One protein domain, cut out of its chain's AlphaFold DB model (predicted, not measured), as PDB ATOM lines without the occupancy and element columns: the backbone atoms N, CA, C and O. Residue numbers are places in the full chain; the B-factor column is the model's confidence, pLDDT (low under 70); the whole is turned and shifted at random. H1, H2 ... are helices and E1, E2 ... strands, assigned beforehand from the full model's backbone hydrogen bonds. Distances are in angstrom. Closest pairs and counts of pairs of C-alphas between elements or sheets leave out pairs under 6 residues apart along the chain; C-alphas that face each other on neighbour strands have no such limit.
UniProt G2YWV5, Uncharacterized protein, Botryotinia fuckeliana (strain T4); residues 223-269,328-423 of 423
ATOM      1  N   LYS A 223     163.231 256.603 140.940       94.88
ATOM      2  CA  LYS A 223     164.206 257.377 140.174       94.88
ATOM      3  C   LYS A 223     165.273 256.447 139.618       94.88
ATOM      4  O   LYS A 223     165.890 255.683 140.360       94.88
ATOM      5  N   LYS A 224     165.513 256.552 138.317       93.88
ATOM      6  CA  LYS A 224     166.572 255.856 137.588       93.88
ATOM      7  C   LYS A 224     167.472 256.901 136.948       93.88
ATOM      8  O   LYS A 224     166.983 257.747 136.207       93.88
ATOM      9  N   SER A 225     168.769 256.821 137.208       91.00
ATOM     10  CA  SER A 225     169.766 257.679 136.567       91.00
ATOM     11  C   SER A 225     170.611 256.851 135.608       91.00
ATOM     12  O   SER A 225     171.063 255.759 135.957       91.00
ATOM     13  N   ALA A 226     170.816 257.362 134.398       90.94
ATOM     14  CA  ALA A 226     171.793 256.824 133.463       90.94
ATOM     15  C   ALA A 226     173.220 257.232 133.882       90.94
ATOM     16  O   ALA A 226     173.383 258.243 134.565       90.94
ATOM     17  N   PRO A 227     174.266 256.496 133.461       91.38
ATOM     18  CA  PRO A 227     175.647 256.912 133.691       91.38
ATOM     19  C   PRO A 227     175.916 258.326 133.159       91.38
ATOM     20  O   PRO A 227     175.484 258.678 132.060       91.38
ATOM     21  N   SER A 228     176.654 259.127 133.930       90.62
ATOM     22  CA  SER A 228     177.001 260.498 133.558       90.62
ATOM     23  C   SER A 228     178.009 260.547 132.406       90.62
ATOM     24  O   SER A 228     178.971 259.776 132.391       90.62
ATOM     25  N   CYS A 229     177.848 261.505 131.494       93.06
ATOM     26  CA  CYS A 229     178.809 261.826 130.443       93.06
ATOM     27  C   CYS A 229     179.435 263.213 130.644       93.06
ATOM     28  O   CYS A 229     178.811 264.135 131.174       93.06
ATOM     29  N   ASP A 230     180.680 263.369 130.200       93.94
ATOM     30  CA  ASP A 230     181.404 264.633 130.304       93.94
ATOM     31  C   ASP A 230     180.888 265.636 129.269       93.94
ATOM     32  O   ASP A 230     180.770 265.327 128.082       93.94
ATOM     33  N   VAL A 231     180.615 266.863 129.715       93.31
ATOM     34  CA  VAL A 231     180.184 267.955 128.837       93.31
ATOM     35  C   VAL A 231     181.333 268.951 128.668       93.31
ATOM     36  O   VAL A 231     181.827 269.490 129.663       93.31
ATOM     37  N   PRO A 232     181.772 269.241 127.429       93.19
ATOM     38  CA  PRO A 232     182.822 270.222 127.201       93.19
ATOM     39  C   PRO A 232     182.337 271.628 127.571       93.19
ATOM     40  O   PRO A 232     181.235 272.044 127.212       93.19
ATOM     41  N   ILE A 233     183.189 272.380 128.268       92.00
ATOM     42  CA  ILE A 233     182.954 273.796 128.563       92.00
ATOM     43  C   ILE A 233     183.430 274.614 127.360       92.00
ATOM     44  O   ILE A 233     184.576 274.470 126.927       92.00
ATOM     45  N   ALA A 234     182.559 275.467 126.818       91.38
ATOM     46  CA  ALA A 234     182.908 276.345 125.706       91.38
ATOM     47  C   ALA A 234     184.036 277.319 126.102       91.38
ATOM     48  O   ALA A 234     184.117 277.776 127.243       91.38
ATOM     49  N   ARG A 235     184.952 277.596 125.165       88.88
ATOM     50  CA  ARG A 235     186.220 278.300 125.450       88.88
ATOM     51  C   ARG A 235     186.033 279.766 125.846       88.88
ATOM     52  O   ARG A 235     186.898 280.332 126.506       88.88
ATOM     53  N   ASP A 236     184.932 280.362 125.420       92.94
ATOM     54  CA  ASP A 236     184.509 281.735 125.682       92.94
ATOM     55  C   ASP A 236     183.774 281.898 127.025       92.94
ATOM     56  O   ASP A 236     183.574 283.018 127.496       92.94
ATOM     57  N   VAL A 237     183.418 280.796 127.694       91.56
ATOM     58  CA  VAL A 237     182.733 280.835 128.988       91.56
ATOM     59  C   VAL A 237     183.731 281.097 130.115       91.56
ATOM     60  O   VAL A 237     184.657 280.325 130.371       91.56
ATOM     61  N   THR A 238     183.497 282.172 130.866       92.31
ATOM     62  CA  THR A 238     184.269 282.462 132.080       92.31
ATOM     63  C   THR A 238     183.880 281.487 133.192       92.31
ATOM     64  O   THR A 238     182.764 281.513 133.702       92.31
ATOM     65  N   THR A 239     184.815 280.622 133.595       93.25
ATOM     66  CA  THR A 239     184.573 279.554 134.589       93.25
ATOM     67  C   THR A 239     184.855 279.956 136.033       93.25
ATOM     68  O   THR A 239     184.580 279.177 136.946       93.25
ATOM     69  N   ARG A 240     185.433 281.139 136.264       94.62
ATOM     70  CA  ARG A 240     185.774 281.648 137.597       94.62
ATOM     71  C   ARG A 240     184.796 282.751 138.002       94.62
ATOM     72  O   ARG A 240     184.454 283.597 137.183       94.62
ATOM     73  N   SER A 241     184.360 282.751 139.261       92.81
ATOM     74  CA  SER A 241     183.516 283.824 139.801       92.81
ATOM     75  C   SER A 241     184.258 285.167 139.828       92.81
ATOM     76  O   SER A 241     185.489 285.195 139.863       92.81
ATOM     77  N   LYS A 242     183.516 286.286 139.845       90.69
ATOM     78  CA  LYS A 242     184.085 287.652 139.840       90.69
ATOM     79  C   LYS A 242     185.118 287.877 140.951       90.69
ATOM     80  O   LYS A 242     186.163 288.456 140.704       90.69
ATOM     81  N   GLU A 243     184.844 287.363 142.148       89.88
ATOM     82  CA  GLU A 243     185.726 287.471 143.319       89.88
ATOM     83  C   GLU A 243     186.772 286.346 143.399       89.88
ATOM     84  O   GLU A 243     187.536 286.248 144.352       89.88
ATOM     85  N   GLY A 244     186.800 285.437 142.422       91.50
ATOM     86  CA  GLY A 244     187.751 284.330 142.385       91.50
ATOM     87  C   GLY A 244     187.485 283.197 143.380       91.50
ATOM     88  O   GLY A 244     188.213 282.203 143.332       91.50
ATOM     89  N   LEU A 245     186.439 283.300 144.206       92.81
ATOM     90  CA  LEU A 245     186.077 282.335 145.253       92.81
ATOM     91  C   LEU A 245     185.692 280.948 144.728       92.81
ATOM     92  O   LEU A 245     185.766 279.967 145.462       92.81
ATOM     93  N   MET A 246     185.254 280.845 143.473       95.12
ATOM     94  CA  MET A 246     184.766 279.600 142.881       95.12
ATOM     95  C   MET A 246     185.272 279.448 141.450       95.12
ATOM     96  O   MET A 246     185.365 280.429 140.707       95.12
ATOM     97  N   LYS A 247     185.587 278.213 141.049       95.31
ATOM     98  CA  LYS A 247     185.923 277.859 139.666       95.31
ATOM     99  C   LYS A 247     185.222 276.567 139.256       95.31
ATOM    100  O   LYS A 247     185.457 275.532 139.880       95.31
ATOM    101  N   VAL A 248     184.436 276.613 138.184       95.44
ATOM    102  CA  VAL A 248     183.898 275.416 137.521       95.44
ATOM    103  C   VAL A 248     185.068 274.633 136.921       95.44
ATOM    104  O   VAL A 248     185.829 275.166 136.112       95.44
ATOM    105  N   GLN A 249     185.251 273.388 137.356       94.31
ATOM    106  CA  GLN A 249     186.316 272.504 136.875       94.31
ATOM    107  C   GLN A 249     185.839 271.575 135.766       94.31
ATOM    108  O   GLN A 249     186.561 271.362 134.797       94.31
ATOM    109  N   LYS A 250     184.641 271.014 135.934       94.25
ATOM    110  CA  LYS A 250     184.080 269.985 135.064       94.25
ATOM    111  C   LYS A 250     182.563 270.133 135.009       94.25
ATOM    112  O   LYS A 250     181.957 270.538 136.004       94.25
ATOM    113  N   LEU A 251     181.979 269.798 133.863       94.94
ATOM    114  CA  LEU A 251     180.545 269.598 133.706       94.94
ATOM    115  C   LEU A 251     180.283 268.128 133.387       94.94
ATOM    116  O   LEU A 251     180.956 267.539 132.542       94.94
ATOM    117  N   GLU A 252     179.288 267.564 134.048       95.06
ATOM    118  CA  GLU A 252     178.779 266.220 133.797       95.06
ATOM    119  C   GLU A 252     177.289 266.318 133.496       95.06
ATOM    120  O   GLU A 252     176.594 267.186 134.030       95.06
ATOM    121  N   ARG A 253     176.789 265.448 132.626       93.81
ATOM    122  CA  ARG A 253     175.369 265.359 132.306       93.81
ATOM    123  C   ARG A 253     174.890 263.932 132.446       93.81
ATOM    124  O   ARG A 253     175.521 263.012 131.942       93.81
ATOM    125  N   GLU A 254     173.740 263.774 133.072       92.25
ATOM    126  CA  GLU A 254     173.032 262.505 133.163       92.25
ATOM    127  C   GLU A 254     171.568 262.686 132.758       92.25
ATOM    128  O   GLU A 254     170.983 263.768 132.904       92.25
ATOM    129  N   SER A 255     170.989 261.613 132.229       91.69
ATOM    130  CA  SER A 255     169.551 261.504 132.002       91.69
ATOM    131  C   SER A 255     168.928 260.762 133.172       91.69
ATOM    132  O   SER A 255     169.411 259.705 133.581       91.69
ATOM    133  N   VAL A 256     167.847 261.315 133.700       91.44
ATOM    134  CA  VAL A 256     167.108 260.782 134.835       91.44
ATOM    135  C   VAL A 256     165.680 260.513 134.392       91.44
ATOM    136  O   VAL A 256     165.022 261.384 133.833       91.44
ATOM    137  N   GLN A 257     165.202 259.307 134.662       92.50
ATOM    138  CA  GLN A 257     163.804 258.932 134.526       92.50
ATOM    139  C   GLN A 257     163.199 258.814 135.920       92.50
ATOM    140  O   GLN A 257     163.756 258.140 136.792       92.50
ATOM    141  N   MET A 258     162.052 259.448 136.129       93.19
ATOM    142  CA  MET A 258     161.257 259.271 137.336       93.19
ATOM    143  C   MET A 258     159.920 258.647 136.970       93.19
ATOM    144  O   MET A 258     159.194 259.185 136.143       93.19
ATOM    145  N   ASP A 259     159.602 257.524 137.602       94.69
ATOM    146  CA  ASP A 259     158.345 256.803 137.443       94.69
ATOM    147  C   ASP A 259     157.493 257.002 138.703       94.69
ATOM    148  O   ASP A 259     157.994 256.874 139.824       94.69
ATOM    149  N   ALA A 260     156.206 257.282 138.537       95.44
ATOM    150  CA  ALA A 260     155.225 257.355 139.610       95.44
ATOM    151  C   ALA A 260     154.103 256.355 139.335       95.44
ATOM    152  O   ALA A 260     153.369 256.507 138.364       95.44
ATOM    153  N   THR A 261     153.937 255.362 140.204       96.31
ATOM    154  CA  THR A 261     152.770 254.470 140.200       96.31
ATOM    155  C   THR A 261     151.913 254.801 141.412       96.31
ATOM    156  O   THR A 261     152.389 254.685 142.541       96.31
ATOM    157  N   PHE A 262     150.670 255.225 141.198       95.69
ATOM    158  CA  PHE A 262     149.785 255.699 142.261       95.69
ATOM    159  C   PHE A 262     148.349 255.211 142.095       95.69
ATOM    160  O   PHE A 262     147.889 254.959 140.984       95.69
ATOM    161  N   MET A 263     147.633 255.105 143.212       94.75
ATOM    162  CA  MET A 263     146.191 254.873 143.210       94.75
ATOM    163  C   MET A 263     145.456 256.121 142.717       94.75
ATOM    164  O   MET A 263     145.766 257.240 143.129       94.75
ATOM    165  N   ASN A 264     144.434 255.925 141.891       91.81
ATOM    166  CA  ASN A 264     143.563 256.963 141.332       91.81
ATOM    167  C   ASN A 264     143.043 257.972 142.378       91.81
ATOM    168  O   ASN A 264     142.896 259.162 142.090       91.81
ATOM    169  N   VAL A 265     142.867 257.528 143.623       92.00
ATOM    170  CA  VAL A 265     142.525 258.355 144.789       92.00
ATOM    171  C   VAL A 265     143.418 259.589 145.003       92.00
ATOM    172  O   VAL A 265     142.954 260.570 145.576       92.00
ATOM    173  N   VAL A 266     144.663 259.602 144.514       91.69
ATOM    174  CA  VAL A 266     145.545 260.784 144.584       91.69
ATOM    175  C   VAL A 266     144.928 261.985 143.862       91.69
ATOM    176  O   VAL A 266     145.047 263.113 144.333       91.69
ATOM    177  N   GLY A 267     144.222 261.751 142.752       86.19
ATOM    178  CA  GLY A 267     143.509 262.785 141.998       86.19
ATOM    179  C   GLY A 267     142.139 263.156 142.554       86.19
ATOM    180  O   GLY A 267     141.500 264.091 142.064       86.19
ATOM    181  N   TRP A 268     141.653 262.415 143.549       86.69
ATOM    182  CA  TRP A 268     140.299 262.573 144.046       86.69
ATOM    183  C   TRP A 268     140.183 263.787 144.970       86.69
ATOM    184  O   TRP A 268     140.968 263.986 145.899       86.69
ATOM    185  N   LYS A 269     139.159 264.610 144.727       82.38
ATOM    186  CA  LYS A 269     138.823 265.761 145.565       82.38
ATOM    187  C   LYS A 269     137.497 265.485 146.275       82.38
ATOM    188  O   LYS A 269     136.489 265.288 145.594       82.38
ATOM    189  N   LEU A 328     138.780 254.011 142.774       87.19
ATOM    190  CA  LEU A 328     139.795 254.850 143.411       87.19
ATOM    191  C   LEU A 328     141.097 254.085 143.684       87.19
ATOM    192  O   LEU A 328     142.144 254.713 143.853       87.19
ATOM    193  N   THR A 329     141.042 252.753 143.745       91.06
ATOM    194  CA  THR A 329     142.198 251.892 144.036       91.06
ATOM    195  C   THR A 329     142.930 251.415 142.790       91.06
ATOM    196  O   THR A 329     144.061 250.936 142.901       91.06
ATOM    197  N   ALA A 330     142.336 251.603 141.608       90.94
ATOM    198  CA  ALA A 330     143.003 251.367 140.338       90.94
ATOM    199  C   ALA A 330     144.319 252.157 140.255       90.94
ATOM    200  O   ALA A 330     144.413 253.311 140.685       90.94
ATOM    201  N   LEU A 331     145.347 251.507 139.710       92.19
ATOM    202  CA  LEU A 331     146.690 252.064 139.615       92.19
ATOM    203  C   LEU A 331     146.881 252.791 138.285       92.19
ATOM    204  O   LEU A 331     146.676 252.222 137.214       92.19
ATOM    205  N   THR A 332     147.367 254.022 138.365       90.94
ATOM    206  CA  THR A 332     147.855 254.803 137.230       90.94
ATOM    207  C   THR A 332     149.372 254.924 137.333       90.94
ATOM    208  O   THR A 332     149.920 255.081 138.423       90.94
ATOM    209  N   THR A 333     150.068 254.833 136.197       91.50
ATOM    210  CA  THR A 333     151.513 255.079 136.125       91.50
ATOM    211  C   THR A 333     151.796 256.257 135.209       91.50
ATOM    212  O   THR A 333     151.269 256.325 134.100       91.50
ATOM    213  N   THR A 334     152.640 257.172 135.668       90.69
ATOM    214  CA  THR A 334     153.193 258.274 134.879       90.69
ATOM    215  C   THR A 334     154.707 258.263 134.984       90.69
ATOM    216  O   THR A 334     155.278 257.690 135.914       90.69
ATOM    217  N   ASN A 335     155.374 258.878 134.018       90.06
ATOM    218  CA  ASN A 335     156.816 259.037 134.040       90.06
ATOM    219  C   ASN A 335     157.201 260.434 133.558       90.06
ATOM    220  O   ASN A 335     156.410 261.127 132.919       90.06
ATOM    221  N   VAL A 336     158.409 260.845 133.925       89.19
ATOM    222  CA  VAL A 336     159.037 262.065 133.433       89.19
ATOM    223  C   VAL A 336     160.513 261.815 133.170       89.19
ATOM    224  O   VAL A 336     161.186 261.109 133.930       89.19
ATOM    225  N   PHE A 337     161.016 262.421 132.101       88.44
ATOM    226  CA  PHE A 337     162.429 262.411 131.745       88.44
ATOM    227  C   PHE A 337     163.043 263.786 131.995       88.44
ATOM    228  O   PHE A 337     162.462 264.820 131.671       88.44
ATOM    229  N   LEU A 338     164.224 263.794 132.604       86.94
ATOM    230  CA  LEU A 338     164.951 264.994 132.992       86.94
ATOM    231  C   LEU A 338     166.414 264.854 132.586       86.94
ATOM    232  O   LEU A 338     167.019 263.790 132.725       86.94
ATOM    233  N   ARG A 339     167.023 265.961 132.179       88.94
ATOM    234  CA  ARG A 339     168.476 266.104 132.080       88.94
ATOM    235  C   ARG A 339     168.994 266.881 133.262       88.94
ATOM    236  O   ARG A 339     168.635 268.046 133.449       88.94
ATOM    237  N   VAL A 340     169.909 266.263 133.994       89.50
ATOM    238  CA  VAL A 340     170.648 266.906 135.074       89.50
ATOM    239  C   VAL A 340     172.037 267.227 134.547       89.50
ATOM    240  O   VAL A 340     172.795 266.332 134.181       89.50
ATOM    241  N   THR A 341     172.371 268.514 134.459       91.44
ATOM    242  CA  THR A 341     173.743 268.954 134.167       91.44
ATOM    243  C   THR A 341     174.364 269.483 135.450       91.44
ATOM    244  O   THR A 341     173.899 270.483 135.993       91.44
ATOM    245  N   THR A 342     175.414 268.818 135.921       92.69
ATOM    246  CA  THR A 342     176.086 269.104 137.188       92.69
ATOM    247  C   THR A 342     177.453 269.724 136.938       92.69
ATOM    248  O   THR A 342     178.313 269.145 136.277       92.69
ATOM    249  N   ALA A 343     177.671 270.903 137.508       94.12
ATOM    250  CA  ALA A 343     178.960 271.560 137.569       94.12
ATOM    251  C   ALA A 343     179.705 271.162 138.845       94.12
ATOM    252  O   ALA A 343     179.213 271.368 139.955       94.12
ATOM    253  N   MET A 344     180.922 270.650 138.679       94.69
ATOM    254  CA  MET A 344     181.872 270.419 139.764       94.69
ATOM    255  C   MET A 344     182.679 271.697 139.982       94.69
ATOM    256  O   MET A 344     183.438 272.128 139.108       94.69
ATOM    257  N   ILE A 345     182.496 272.326 141.138       94.81
ATOM    258  CA  ILE A 345     183.049 273.639 141.459       94.81
ATOM    259  C   ILE A 345     184.101 273.477 142.548       94.81
ATOM    260  O   ILE A 345     183.827 272.930 143.614       94.81
ATOM    261  N   LYS A 346     185.301 274.003 142.311       95.81
ATOM    262  CA  LYS A 346     186.336 274.130 143.340       95.81
ATOM    263  C   LYS A 346     186.243 275.497 144.003       95.81
ATOM    264  O   LYS A 346     186.132 276.506 143.300       95.81
ATOM    265  N   THR A 347     186.311 275.525 145.327       93.94
ATOM    266  CA  THR A 347     186.264 276.760 146.114       93.94
ATOM    267  C   THR A 347     187.675 277.216 146.495       93.94
ATOM    268  O   THR A 347     188.613 276.421 146.600       93.94
ATOM    269  N   TYR A 348     187.835 278.526 146.655       93.88
ATOM    270  CA  TYR A 348     189.073 279.187 147.057       93.88
ATOM    271  C   TYR A 348     188.714 280.254 148.085       93.88
ATOM    272  O   TYR A 348     188.381 281.380 147.730       93.88
ATOM    273  N   ILE A 349     188.728 279.875 149.360       91.44
ATOM    274  CA  ILE A 349     188.315 280.746 150.460       91.44
ATOM    275  C   ILE A 349     189.532 281.059 151.328       91.44
ATOM    276  O   ILE A 349     190.299 280.164 151.683       91.44
ATOM    277  N   GLN A 350     189.729 282.343 151.634       92.81
ATOM    278  CA  GLN A 350     190.814 282.788 152.506       92.81
ATOM    279  C   GLN A 350     190.573 282.333 153.958       92.81
ATOM    280  O   GLN A 350     189.417 282.276 154.378       92.81
ATOM    281  N   PRO A 351     191.625 282.063 154.755       92.88
ATOM    282  CA  PRO A 351     191.475 281.543 156.117       92.88
ATOM    283  C   PRO A 351     190.623 282.412 157.054       92.88
ATOM    284  O   PRO A 351     189.849 281.876 157.841       92.88
ATOM    285  N   SER A 352     190.720 283.742 156.954       92.25
ATOM    286  CA  SER A 352     189.906 284.671 157.753       92.25
ATOM    287  C   SER A 352     188.416 284.526 157.443       92.25
ATOM    288  O   SER A 352     187.608 284.346 158.350       92.25
ATOM    289  N   PHE A 353     188.062 284.515 156.156       89.94
ATOM    290  CA  PHE A 353     186.682 284.336 155.719       89.94
ATOM    291  C   PHE A 353     186.162 282.921 156.018       89.94
ATOM    292  O   PHE A 353     185.009 282.759 156.402       89.94
ATOM    293  N   ALA A 354     187.014 281.894 155.925       91.00
ATOM    294  CA  ALA A 354     186.660 280.536 156.337       91.00
ATOM    295  C   ALA A 354     186.282 280.461 157.822       91.00
ATOM    296  O   ALA A 354     185.275 279.841 158.152       91.00
ATOM    297  N   ALA A 355     187.046 281.123 158.697       91.88
ATOM    298  CA  ALA A 355     186.765 281.159 160.131       91.88
ATOM    299  C   ALA A 355     185.455 281.899 160.449       91.88
ATOM    300  O   ALA A 355     184.696 281.481 161.325       91.88
ATOM    301  N   GLU A 356     185.152 282.979 159.724       90.38
ATOM    302  CA  GLU A 356     183.866 283.678 159.843       90.38
ATOM    303  C   GLU A 356     182.693 282.809 159.377       90.38
ATOM    304  O   GLU A 356     181.677 282.727 160.074       90.38
ATOM    305  N   LEU A 357     182.851 282.115 158.244       86.00
ATOM    306  CA  LEU A 357     181.860 281.166 157.740       86.00
ATOM    307  C   LEU A 357     181.625 280.040 158.746       86.00
ATOM    308  O   LEU A 357     180.482 279.811 159.118       86.00
ATOM    309  N   GLU A 358     182.677 279.401 159.255       87.62
ATOM    310  CA  GLU A 358     182.565 278.323 160.241       87.62
ATOM    311  C   GLU A 358     181.908 278.795 161.541       87.62
ATOM    312  O   GLU A 358     181.034 278.122 162.092       87.62
ATOM    313  N   ARG A 359     182.243 280.003 162.006       86.19
ATOM    314  CA  ARG A 359     181.594 280.597 163.178       86.19
ATOM    315  C   ARG A 359     180.082 280.745 162.978       86.19
ATOM    316  O   ARG A 359     179.331 280.490 163.932       86.19
ATOM    317  N   ALA A 360     179.659 281.167 161.785       82.38
ATOM    318  CA  ALA A 360     178.266 281.440 161.437       82.38
ATOM    319  C   ALA A 360     177.461 280.173 161.098       82.38
ATOM    320  O   ALA A 360     176.331 280.027 161.561       82.38
ATOM    321  N   THR A 361     178.029 279.252 160.319       77.00
ATOM    322  CA  THR A 361     177.346 278.056 159.794       77.00
ATOM    323  C   THR A 361     177.563 276.811 160.650       77.00
ATOM    324  O   THR A 361     176.853 275.825 160.467       77.00
ATOM    325  N   LYS A 362     178.543 276.842 161.566       78.38
ATOM    326  CA  LYS A 362     179.049 275.684 162.324       78.38
ATOM    327  C   LYS A 362     179.698 274.600 161.458       78.38
ATOM    328  O   LYS A 362     179.922 273.496 161.945       78.38
ATOM    329  N   LYS A 363     180.021 274.919 160.199       81.38
ATOM    330  CA  LYS A 363     180.719 274.039 159.257       81.38
ATOM    331  C   LYS A 363     181.846 274.788 158.551       81.38
ATOM    332  O   LYS A 363     181.631 275.930 158.132       81.38
ATOM    333  N   PRO A 364     183.015 274.161 158.347       84.88
ATOM    334  CA  PRO A 364     184.021 274.739 157.471       84.88
ATOM    335  C   PRO A 364     183.446 274.910 156.054       84.88
ATOM    336  O   PRO A 364     182.547 274.167 155.644       84.88
ATOM    337  N   PRO A 365     183.922 275.903 155.286       87.19
ATOM    338  CA  PRO A 365     183.510 276.031 153.901       87.19
ATOM    339  C   PRO A 365     183.982 274.818 153.084       87.19
ATOM    340  O   PRO A 365     185.155 274.442 153.175       87.19
ATOM    341  N   PRO A 366     183.123 274.252 152.220       88.38
ATOM    342  CA  PRO A 366     183.467 273.048 151.481       88.38
ATOM    343  C   PRO A 366     184.572 273.345 150.468       88.38
ATOM    344  O   PRO A 366     184.516 274.366 149.780       88.38
ATOM    345  N   LYS A 367     185.541 272.435 150.311       90.88
ATOM    346  CA  LYS A 367     186.633 272.565 149.310       90.88
ATOM    347  C   LYS A 367     186.144 272.428 147.865       90.88
ATOM    348  O   LYS A 367     186.753 272.940 146.920       90.88
ATOM    349  N   THR A 368     185.046 271.704 147.694       91.88
ATOM    350  CA  THR A 368     184.370 271.487 146.418       91.88
ATOM    351  C   THR A 368     182.870 271.500 146.639       91.88
ATOM    352  O   THR A 368     182.396 270.979 147.642       91.88
ATOM    353  N   THR A 369     182.116 272.042 145.692       89.62
ATOM    354  CA  THR A 369     180.652 272.012 145.709       89.62
ATOM    355  C   THR A 369     180.111 271.605 144.344       89.62
ATOM    356  O   THR A 369     180.824 271.658 143.337       89.62
ATOM    357  N   LYS A 370     178.854 271.168 144.312       88.88
ATOM    358  CA  LYS A 370     178.144 270.800 143.089       88.88
ATOM    359  C   LYS A 370     176.987 271.764 142.875       88.88
ATOM    360  O   LYS A 370     176.259 272.075 143.814       88.88
ATOM    361  N   LEU A 371     176.806 272.203 141.637       88.62
ATOM    362  CA  LEU A 371     175.626 272.952 141.211       88.62
ATOM    363  C   LEU A 371     174.983 272.199 140.054       88.62
ATOM    364  O   LEU A 371     175.636 271.985 139.038       88.62
ATOM    365  N   ALA A 372     173.726 271.799 140.207       87.12
ATOM    366  CA  ALA A 372     172.994 271.073 139.179       87.12
ATOM    367  C   ALA A 372     171.880 271.939 138.589       87.12
ATOM    368  O   ALA A 372     171.195 272.663 139.312       87.12
ATOM    369  N   ILE A 373     171.693 271.838 137.276       87.12
ATOM    370  CA  ILE A 373     170.560 272.426 136.563       87.12
ATOM    371  C   ILE A 373     169.738 271.289 135.976       87.12
ATOM    372  O   ILE A 373     170.279 270.398 135.315       87.12
ATOM    373  N   LEU A 374     168.431 271.352 136.214       84.31
ATOM    374  CA  LEU A 374     167.461 270.424 135.662       84.31
ATOM    375  C   LEU A 374     166.813 271.045 134.434       84.31
ATOM    376  O   LEU A 374     166.317 272.172 134.474       84.31
ATOM    377  N   THR A 375     166.828 270.295 133.343       83.06
ATOM    378  CA  THR A 375     166.255 270.693 132.056       83.06
ATOM    379  C   THR A 375     165.436 269.544 131.485       83.06
ATOM    380  O   THR A 375     165.698 268.391 131.807       83.06
ATOM    381  N   SER A 376     164.456 269.864 130.646       79.62
ATOM    382  CA  SER A 376     163.716 268.892 129.839       79.62
ATOM    383  C   SER A 376     163.838 269.323 128.382       79.62
ATOM    384  O   SER A 376     163.574 270.490 128.068       79.62
ATOM    385  N   SER A 377     164.299 268.435 127.501       76.38
ATOM    386  CA  SER A 377     164.280 268.690 126.058       76.38
ATOM    387  C   SER A 377     162.851 268.625 125.502       76.38
ATOM    388  O   SER A 377     161.915 268.199 126.180       76.38
ATOM    389  N   TYR A 378     162.672 269.054 124.250       73.81
ATOM    390  CA  TYR A 378     161.395 268.893 123.553       73.81
ATOM    391  C   TYR A 378     160.984 267.415 123.490       73.81
ATOM    392  O   TYR A 378     159.911 267.068 123.973       73.81
ATOM    393  N   ASP A 379     161.887 266.547 123.025       73.12
ATOM    394  CA  ASP A 379     161.654 265.100 122.930       73.12
ATOM    395  C   ASP A 379     161.361 264.465 124.299       73.12
ATOM    396  O   ASP A 379     160.499 263.601 124.410       73.12
ATOM    397  N   GLU A 380     162.039 264.908 125.364       71.31
ATOM    398  CA  GLU A 380     161.790 264.440 126.737       71.31
ATOM    399  C   GLU A 380     160.416 264.887 127.243       71.31
ATOM    400  O   GLU A 380     159.733 264.142 127.945       71.31
ATOM    401  N   THR A 381     159.983 266.082 126.844       70.56
ATOM    402  CA  THR A 381     158.660 266.613 127.180       70.56
ATOM    403  C   THR A 381     157.557 265.877 126.414       70.56
ATOM    404  O   THR A 381     156.528 265.566 127.007       70.56
ATOM    405  N   GLU A 382     157.770 265.549 125.135       69.44
ATOM    406  CA  GLU A 382     156.844 264.711 124.360       69.44
ATOM    407  C   GLU A 382     156.793 263.273 124.887       69.44
ATOM    408  O   GLU A 382     155.707 262.722 125.040       69.44
ATOM    409  N   ALA A 383     157.937 262.680 125.241       68.12
ATOM    410  CA  ALA A 383     157.998 261.339 125.825       68.12
ATOM    411  C   ALA A 383     157.352 261.258 127.220       68.12
ATOM    412  O   ALA A 383     156.950 260.178 127.644       68.12
ATOM    413  N   SER A 384     157.239 262.392 127.919       66.31
ATOM    414  CA  SER A 384     156.542 262.506 129.208       66.31
ATOM    415  C   SER A 384     155.033 262.768 129.049       66.31
ATOM    416  O   SER A 384     154.341 262.996 130.044       66.31
ATOM    417  N   ALA A 385     154.499 262.780 127.817       63.62
ATOM    418  CA  ALA A 385     153.082 263.025 127.569       63.62
ATOM    419  C   ALA A 385     152.200 261.907 128.148       63.62
ATOM    420  O   ALA A 385     152.501 260.719 128.080       63.62
ATOM    421  N   HIS A 386     151.081 262.308 128.744       66.12
ATOM    422  CA  HIS A 386     150.168 261.401 129.426       66.12
ATOM    423  C   HIS A 386     149.120 260.834 128.462       66.12
ATOM    424  O   HIS A 386     148.366 261.598 127.861       66.12
ATOM    425  N   ASP A 387     149.005 259.506 128.377       60.22
ATOM    426  CA  ASP A 387     148.054 258.842 127.473       60.22
ATOM    427  C   ASP A 387     146.646 258.672 128.077       60.22
ATOM    428  O   ASP A 387     145.651 258.724 127.352       60.22
ATOM    429  N   ASN A 388     146.525 258.558 129.406       65.12
ATOM    430  CA  ASN A 388     145.250 258.316 130.097       65.12
ATOM    431  C   ASN A 388     144.651 259.605 130.719       65.12
ATOM    432  O   ASN A 388     145.380 260.507 131.141       65.12
ATOM    433  N   LEU A 389     143.317 259.697 130.810       63.72
ATOM    434  CA  LEU A 389     142.575 260.857 131.335       63.72
ATOM    435  C   LEU A 389     142.964 261.202 132.783       63.72
ATOM    436  O   LEU A 389     143.080 262.379 133.118       63.72
ATOM    437  N   VAL A 390     143.205 260.190 133.625       65.62
ATOM    438  CA  VAL A 390     143.659 260.389 135.013       65.62
ATOM    439  C   VAL A 390     145.083 260.945 135.037       65.62
ATOM    440  O   VAL A 390     145.321 261.974 135.659       65.62
ATOM    441  N   SER A 391     146.016 260.346 134.289       68.25
ATOM    442  CA  SER A 391     147.394 260.850 134.194       68.25
ATOM    443  C   SER A 391     147.484 262.272 133.631       68.25
ATOM    444  O   SER A 391     148.345 263.029 134.052       68.25
ATOM    445  N   LYS A 392     146.573 262.672 132.732       67.31
ATOM    446  CA  LYS A 392     146.529 264.039 132.180       67.31
ATOM    447  C   LYS A 392     146.142 265.099 133.211       67.31
ATOM    448  O   LYS A 392     146.533 266.251 133.065       67.31
ATOM    449  N   ASN A 393     145.349 264.725 134.210       70.88
ATOM    450  CA  ASN A 393     144.754 265.661 135.164       70.88
ATOM    451  C   ASN A 393     145.371 265.569 136.572       70.88
ATOM    452  O   ASN A 393     145.251 266.512 137.356       70.88
ATOM    453  N   VAL A 394     146.041 264.458 136.899       80.94
ATOM    454  CA  VAL A 394     146.760 264.242 138.163       80.94
ATOM    455  C   VAL A 394     148.257 264.393 137.920       80.94
ATOM    456  O   VAL A 394     148.980 263.421 137.706       80.94
ATOM    457  N   ASP A 395     148.723 265.636 137.963       84.38
ATOM    458  CA  ASP A 395     150.129 265.949 137.725       84.38
ATOM    459  C   ASP A 395     150.960 265.814 139.014       84.38
ATOM    460  O   ASP A 395     151.130 266.761 139.789       84.38
ATOM    461  N   VAL A 396     151.466 264.603 139.261       87.19
ATOM    462  CA  VAL A 396     152.392 264.297 140.370       87.19
ATOM    463  C   VAL A 396     153.746 265.000 140.189       87.19
ATOM    464  O   VAL A 396     154.403 265.328 141.176       87.19
ATOM    465  N   PHE A 397     154.162 265.268 138.948       86.69
ATOM    466  CA  PHE A 397     155.465 265.853 138.617       86.69
ATOM    467  C   PHE A 397     155.411 267.373 138.374       86.69
ATOM    468  O   PHE A 397     156.429 267.968 138.009       86.69
ATOM    469  N   ALA A 398     154.275 268.020 138.658       81.50
ATOM    470  CA  ALA A 398     154.023 269.448 138.427       81.50
ATOM    471  C   ALA A 398     155.107 270.376 138.999       81.50
ATOM    472  O   ALA A 398     155.387 271.449 138.466       81.50
ATOM    473  N   SER A 399     155.701 269.979 140.124       73.25
ATOM    474  CA  SER A 399     156.739 270.724 140.839       73.25
ATOM    475  C   SER A 399     158.168 270.285 140.507       73.25
ATOM    476  O   SER A 399     159.115 270.936 140.952       73.25
ATOM    477  N   VAL A 400     158.328 269.210 139.730       77.06
ATOM    478  CA  VAL A 400     159.619 268.683 139.269       77.06
ATOM    479  C   VAL A 400     160.034 269.339 137.954       77.06
ATOM    480  O   VAL A 400     161.198 269.707 137.791       77.06
ATOM    481  N   LEU A 401     159.092 269.508 137.021       69.25
ATOM    482  CA  LEU A 401     159.381 270.087 135.712       69.25
ATOM    483  C   LEU A 401     159.479 271.624 135.756       69.25
ATOM    484  O   LEU A 401     158.691 272.280 136.443       69.25
ATOM    485  N   PRO A 402     160.400 272.237 134.985       62.66
ATOM    486  CA  PRO A 402     160.456 273.687 134.842       62.66
ATOM    487  C   PRO A 402     159.186 274.203 134.142       62.66
ATOM    488  O   PRO A 402     159.021 274.077 132.930       62.66
ATOM    489  N   GLY A 403     158.263 274.782 134.908       61.47
ATOM    490  CA  GLY A 403     157.040 275.379 134.373       61.47
ATOM    491  C   GLY A 403     157.274 276.746 133.713       61.47
ATOM    492  O   GLY A 403     158.192 277.487 134.067       61.47
ATOM    493  N   LYS A 404     156.376 277.140 132.799       57.16
ATOM    494  CA  LYS A 404     156.438 278.439 132.091       57.16
ATOM    495  C   LYS A 404     156.334 279.664 133.017       57.16
ATOM    496  O   LYS A 404     156.718 280.756 132.611       57.16
ATOM    497  N   LYS A 405     155.789 279.514 134.234       58.59
ATOM    498  CA  LYS A 405     155.675 280.570 135.258       58.59
ATOM    499  C   LYS A 405     155.786 279.952 136.660       58.59
ATOM    500  O   LYS A 405     155.128 278.940 136.895       58.59
ATOM    501  N   PRO A 406     156.566 280.524 137.596       52.31
ATOM    502  CA  PRO A 406     157.300 281.794 137.521       52.31
ATOM    503  C   PRO A 406     158.695 281.710 136.855       52.31
ATOM    504  O   PRO A 406     159.455 282.666 136.950       52.31
ATOM    505  N   GLY A 407     159.039 280.607 136.175       63.97
ATOM    506  CA  GLY A 407     160.370 280.380 135.593       63.97
ATOM    507  C   GLY A 407     161.234 279.453 136.457       63.97
ATOM    508  O   GLY A 407     160.703 278.658 137.235       63.97
ATOM    509  N   GLY A 408     162.562 279.534 136.304       65.44
ATOM    510  CA  GLY A 408     163.520 278.706 137.044       65.44
ATOM    511  C   GLY A 408     163.431 278.902 138.563       65.44
ATOM    512  O   GLY A 408     163.277 280.020 139.057       65.44
ATOM    513  N   ARG A 409     163.534 277.803 139.316       68.62
ATOM    514  CA  ARG A 409     163.564 277.799 140.786       68.62
ATOM    515  C   ARG A 409     164.921 277.310 141.270       68.62
ATOM    516  O   ARG A 409     165.449 276.340 140.731       68.62
ATOM    517  N   VAL A 410     165.460 277.960 142.297       72.25
ATOM    518  CA  VAL A 410     166.679 277.500 142.969       72.25
ATOM    519  C   VAL A 410     166.299 276.568 144.102       72.25
ATOM    520  O   VAL A 410     165.424 276.890 144.907       72.25
ATOM    521  N   PHE A 411     166.989 275.436 144.174       69.69
ATOM    522  CA  PHE A 411     166.836 274.453 145.233       69.69
ATOM    523  C   PHE A 411     168.137 274.359 146.027       69.69
ATOM    524  O   PHE A 411     169.202 274.130 145.457       69.69
ATOM    525  N   ILE A 412     168.049 274.522 147.345       65.19
ATOM    526  CA  ILE A 412     169.150 274.271 148.285       65.19
ATOM    527  C   ILE A 412     168.601 273.294 149.318       65.19
ATOM    528  O   ILE A 412     167.970 273.693 150.294       65.19
ATOM    529  N   GLY A 413     168.695 272.000 149.013       58.66
ATOM    530  CA  GLY A 413     167.903 270.958 149.673       58.66
ATOM    531  C   GLY A 413     166.411 271.003 149.299       58.66
ATOM    532  O   GLY A 413     165.836 269.959 149.015       58.66
ATOM    533  N   PHE A 414     165.814 272.200 149.223       57.19
ATOM    534  CA  PHE A 414     164.402 272.479 148.921       57.19
ATOM    535  C   PHE A 414     164.244 273.751 148.088       57.19
ATOM    536  O   PHE A 414     165.180 274.559 148.053       57.19
ATOM    537  N   PRO A 415     163.084 273.955 147.425       57.28
ATOM    538  CA  PRO A 415     162.851 275.173 146.663       57.28
ATOM    539  C   PRO A 415     162.954 276.387 147.584       57.28
ATOM    540  O   PRO A 415     162.257 276.490 148.591       57.28
ATOM    541  N   THR A 416     163.852 277.301 147.239       57.75
ATOM    542  CA  THR A 416     163.994 278.576 147.940       57.75
ATOM    543  C   THR A 416     162.879 279.531 147.504       57.75
ATOM    544  O   THR A 416     162.376 279.438 146.384       57.75
ATOM    545  N   HIS A 417     162.512 280.490 148.359       47.59
ATOM    546  CA  HIS A 417     161.586 281.571 147.983       47.59
ATOM    547  C   HIS A 417     162.148 282.488 146.881       47.59
ATOM    548  O   HIS A 417     161.416 283.303 146.324       47.59
ATOM    549  N   GLN A 418     163.439 282.372 146.565       38.78
ATOM    550  CA  GLN A 418     164.096 283.152 145.527       38.78
ATOM    551  C   GLN A 418     163.950 282.445 144.173       38.78
ATOM    552  O   GLN A 418     164.429 281.330 143.962       38.78
ATOM    553  N   THR A 419     163.291 283.111 143.227       38.69
ATOM    554  CA  THR A 419     163.343 282.742 141.812       38.69
ATOM    555  C   THR A 419     164.585 283.373 141.193       38.69
ATOM    556  O   THR A 419     164.844 284.565 141.358       38.69
ATOM    557  N   THR A 420     165.378 282.592 140.464       39.38
ATOM    558  CA  THR A 420     166.388 283.171 139.576       39.38
ATOM    559  C   THR A 420     165.722 283.406 138.236       39.38
ATOM    560  O   THR A 420     165.494 282.465 137.476       39.38
ATOM    561  N   GLY A 421     165.404 284.665 137.941       26.64
ATOM    562  CA  GLY A 421     165.221 285.074 136.557       26.64
ATOM    563  C   GLY A 421     166.555 284.881 135.841       26.64
ATOM    564  O   GLY A 421     167.521 285.573 136.154       26.64
ATOM    565  N   ALA A 422     166.636 283.914 134.932       25.89
ATOM    566  CA  ALA A 422     167.656 283.967 133.898       25.89
ATOM    567  C   ALA A 422     167.198 285.063 132.927       25.89
ATOM    568  O   ALA A 422     166.170 284.896 132.269       25.89
ATOM    569  N   ALA A 423     167.871 286.212 132.971       23.27
ATOM    570  CA  ALA A 423     167.709 287.270 131.980       23.27
ATOM    571  C   ALA A 423     168.357 286.856 130.657       23.27
ATOM    572  O   ALA A 423     169.435 286.216 130.723       23.27
TER     573      ALA A 423
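Overview. This is residues 223 to 269 and 328 to 423 of the 423 residues of an uncharacterized protein of Botryotinia fuckeliana (strain T4) (UniProt G2YWV5). A long, twisted ribbon of two antiparallel strands, E3 and E4, makes the spine, with E5 beside E4 over one part of its length and the short E1 and E2 beside E3 on the other side. H2 lies beyond one end of the ribbon, H1 and H4 lie at the other end, H3 packs on E4, and the small hairpin of E6 and E7 is near E5. The 143 printed residues include four named helices and seven named strands, in the order E1 E2 E3 H1 E4 H2 E5 H3 H4 E6 E7; the class is mixed. The whole is loose, with a radius of gyration of the C-alphas of 19.6 A, and elongated, spanning 60 by 37 by 30 A.

Along the chain. E1, residues 223 to 225, begins at C-alpha 223 (164.206, 257.377, 140.174), and E2 is residues 229 to 231. E3, residues 246 to 263, is 45.8 A long and bends by 84 degrees at residue 249. H1 is residues 264 to 267. E4, residues 331 to 347, is 47.1 A long and ends at C-alpha 347 (186.264, 276.760, 146.114). H2, residues 351 to 361, is 15.0 A long, and E5, residues 368 to 375, is 23.1 A long. H3 is residues 378 to 383, H4 389 to 393, and E6 409 to 412. E7, residues 414 to 419, ends at C-alpha 419 (163.343, 282.742, 141.812).

Arrangement. In the branched sheet, E3 has E1 and E2 on one side and E4 on the other, each antiparallel to it. N 256 and O 338 of E3 and E4 are 2.8 A apart, N 224 and O 257 of E1 and E3 2.8 A, and N 231 and O 251 of the hairpin E2 and E3 2.9 A. E5 is antiparallel to E4, with N 343 and O 371 2.8 A apart. H3 is on the sheet at a height of 7.8 A, only just over E4 with 3 of its 6 C-alphas; the closest C-alphas are those of Phe 337 and Glu 380, 5.4 A. H4 is over E4, and its closest C-alphas to it are those of Thr 334 and Ser 391, 6.4 A. H1 only grazes the sheet and only just touches H4, with 3 pairs of C-alphas within 8 A, the closest those of Asn 264 and Val 390, 7.2 A. H2 is not on the sheet. In the hairpin E6 and E7, N 416 and O 410 are 2.8 A apart; E5 and E6 are near each other, with 8 pairs of C-alphas within 10 A. In H2, H3 and H4 every O i to N i+4 pair is within hydrogen-bond range; H1 is too short for one.

Size, cuts and confidence. The C-alphas farthest apart, those of Ala 330 and Ser 352, are 60.1 A apart. Residues 270 to 327 are not printed, and C-alphas 269 and 328 are 11.2 A apart across the cut. The links E2 to E3 and H4 to E6 are long. The mean pLDDT of the printed part is 81.7; residues 382 to 392, 401 to 409 and 411 to 423 are under 70.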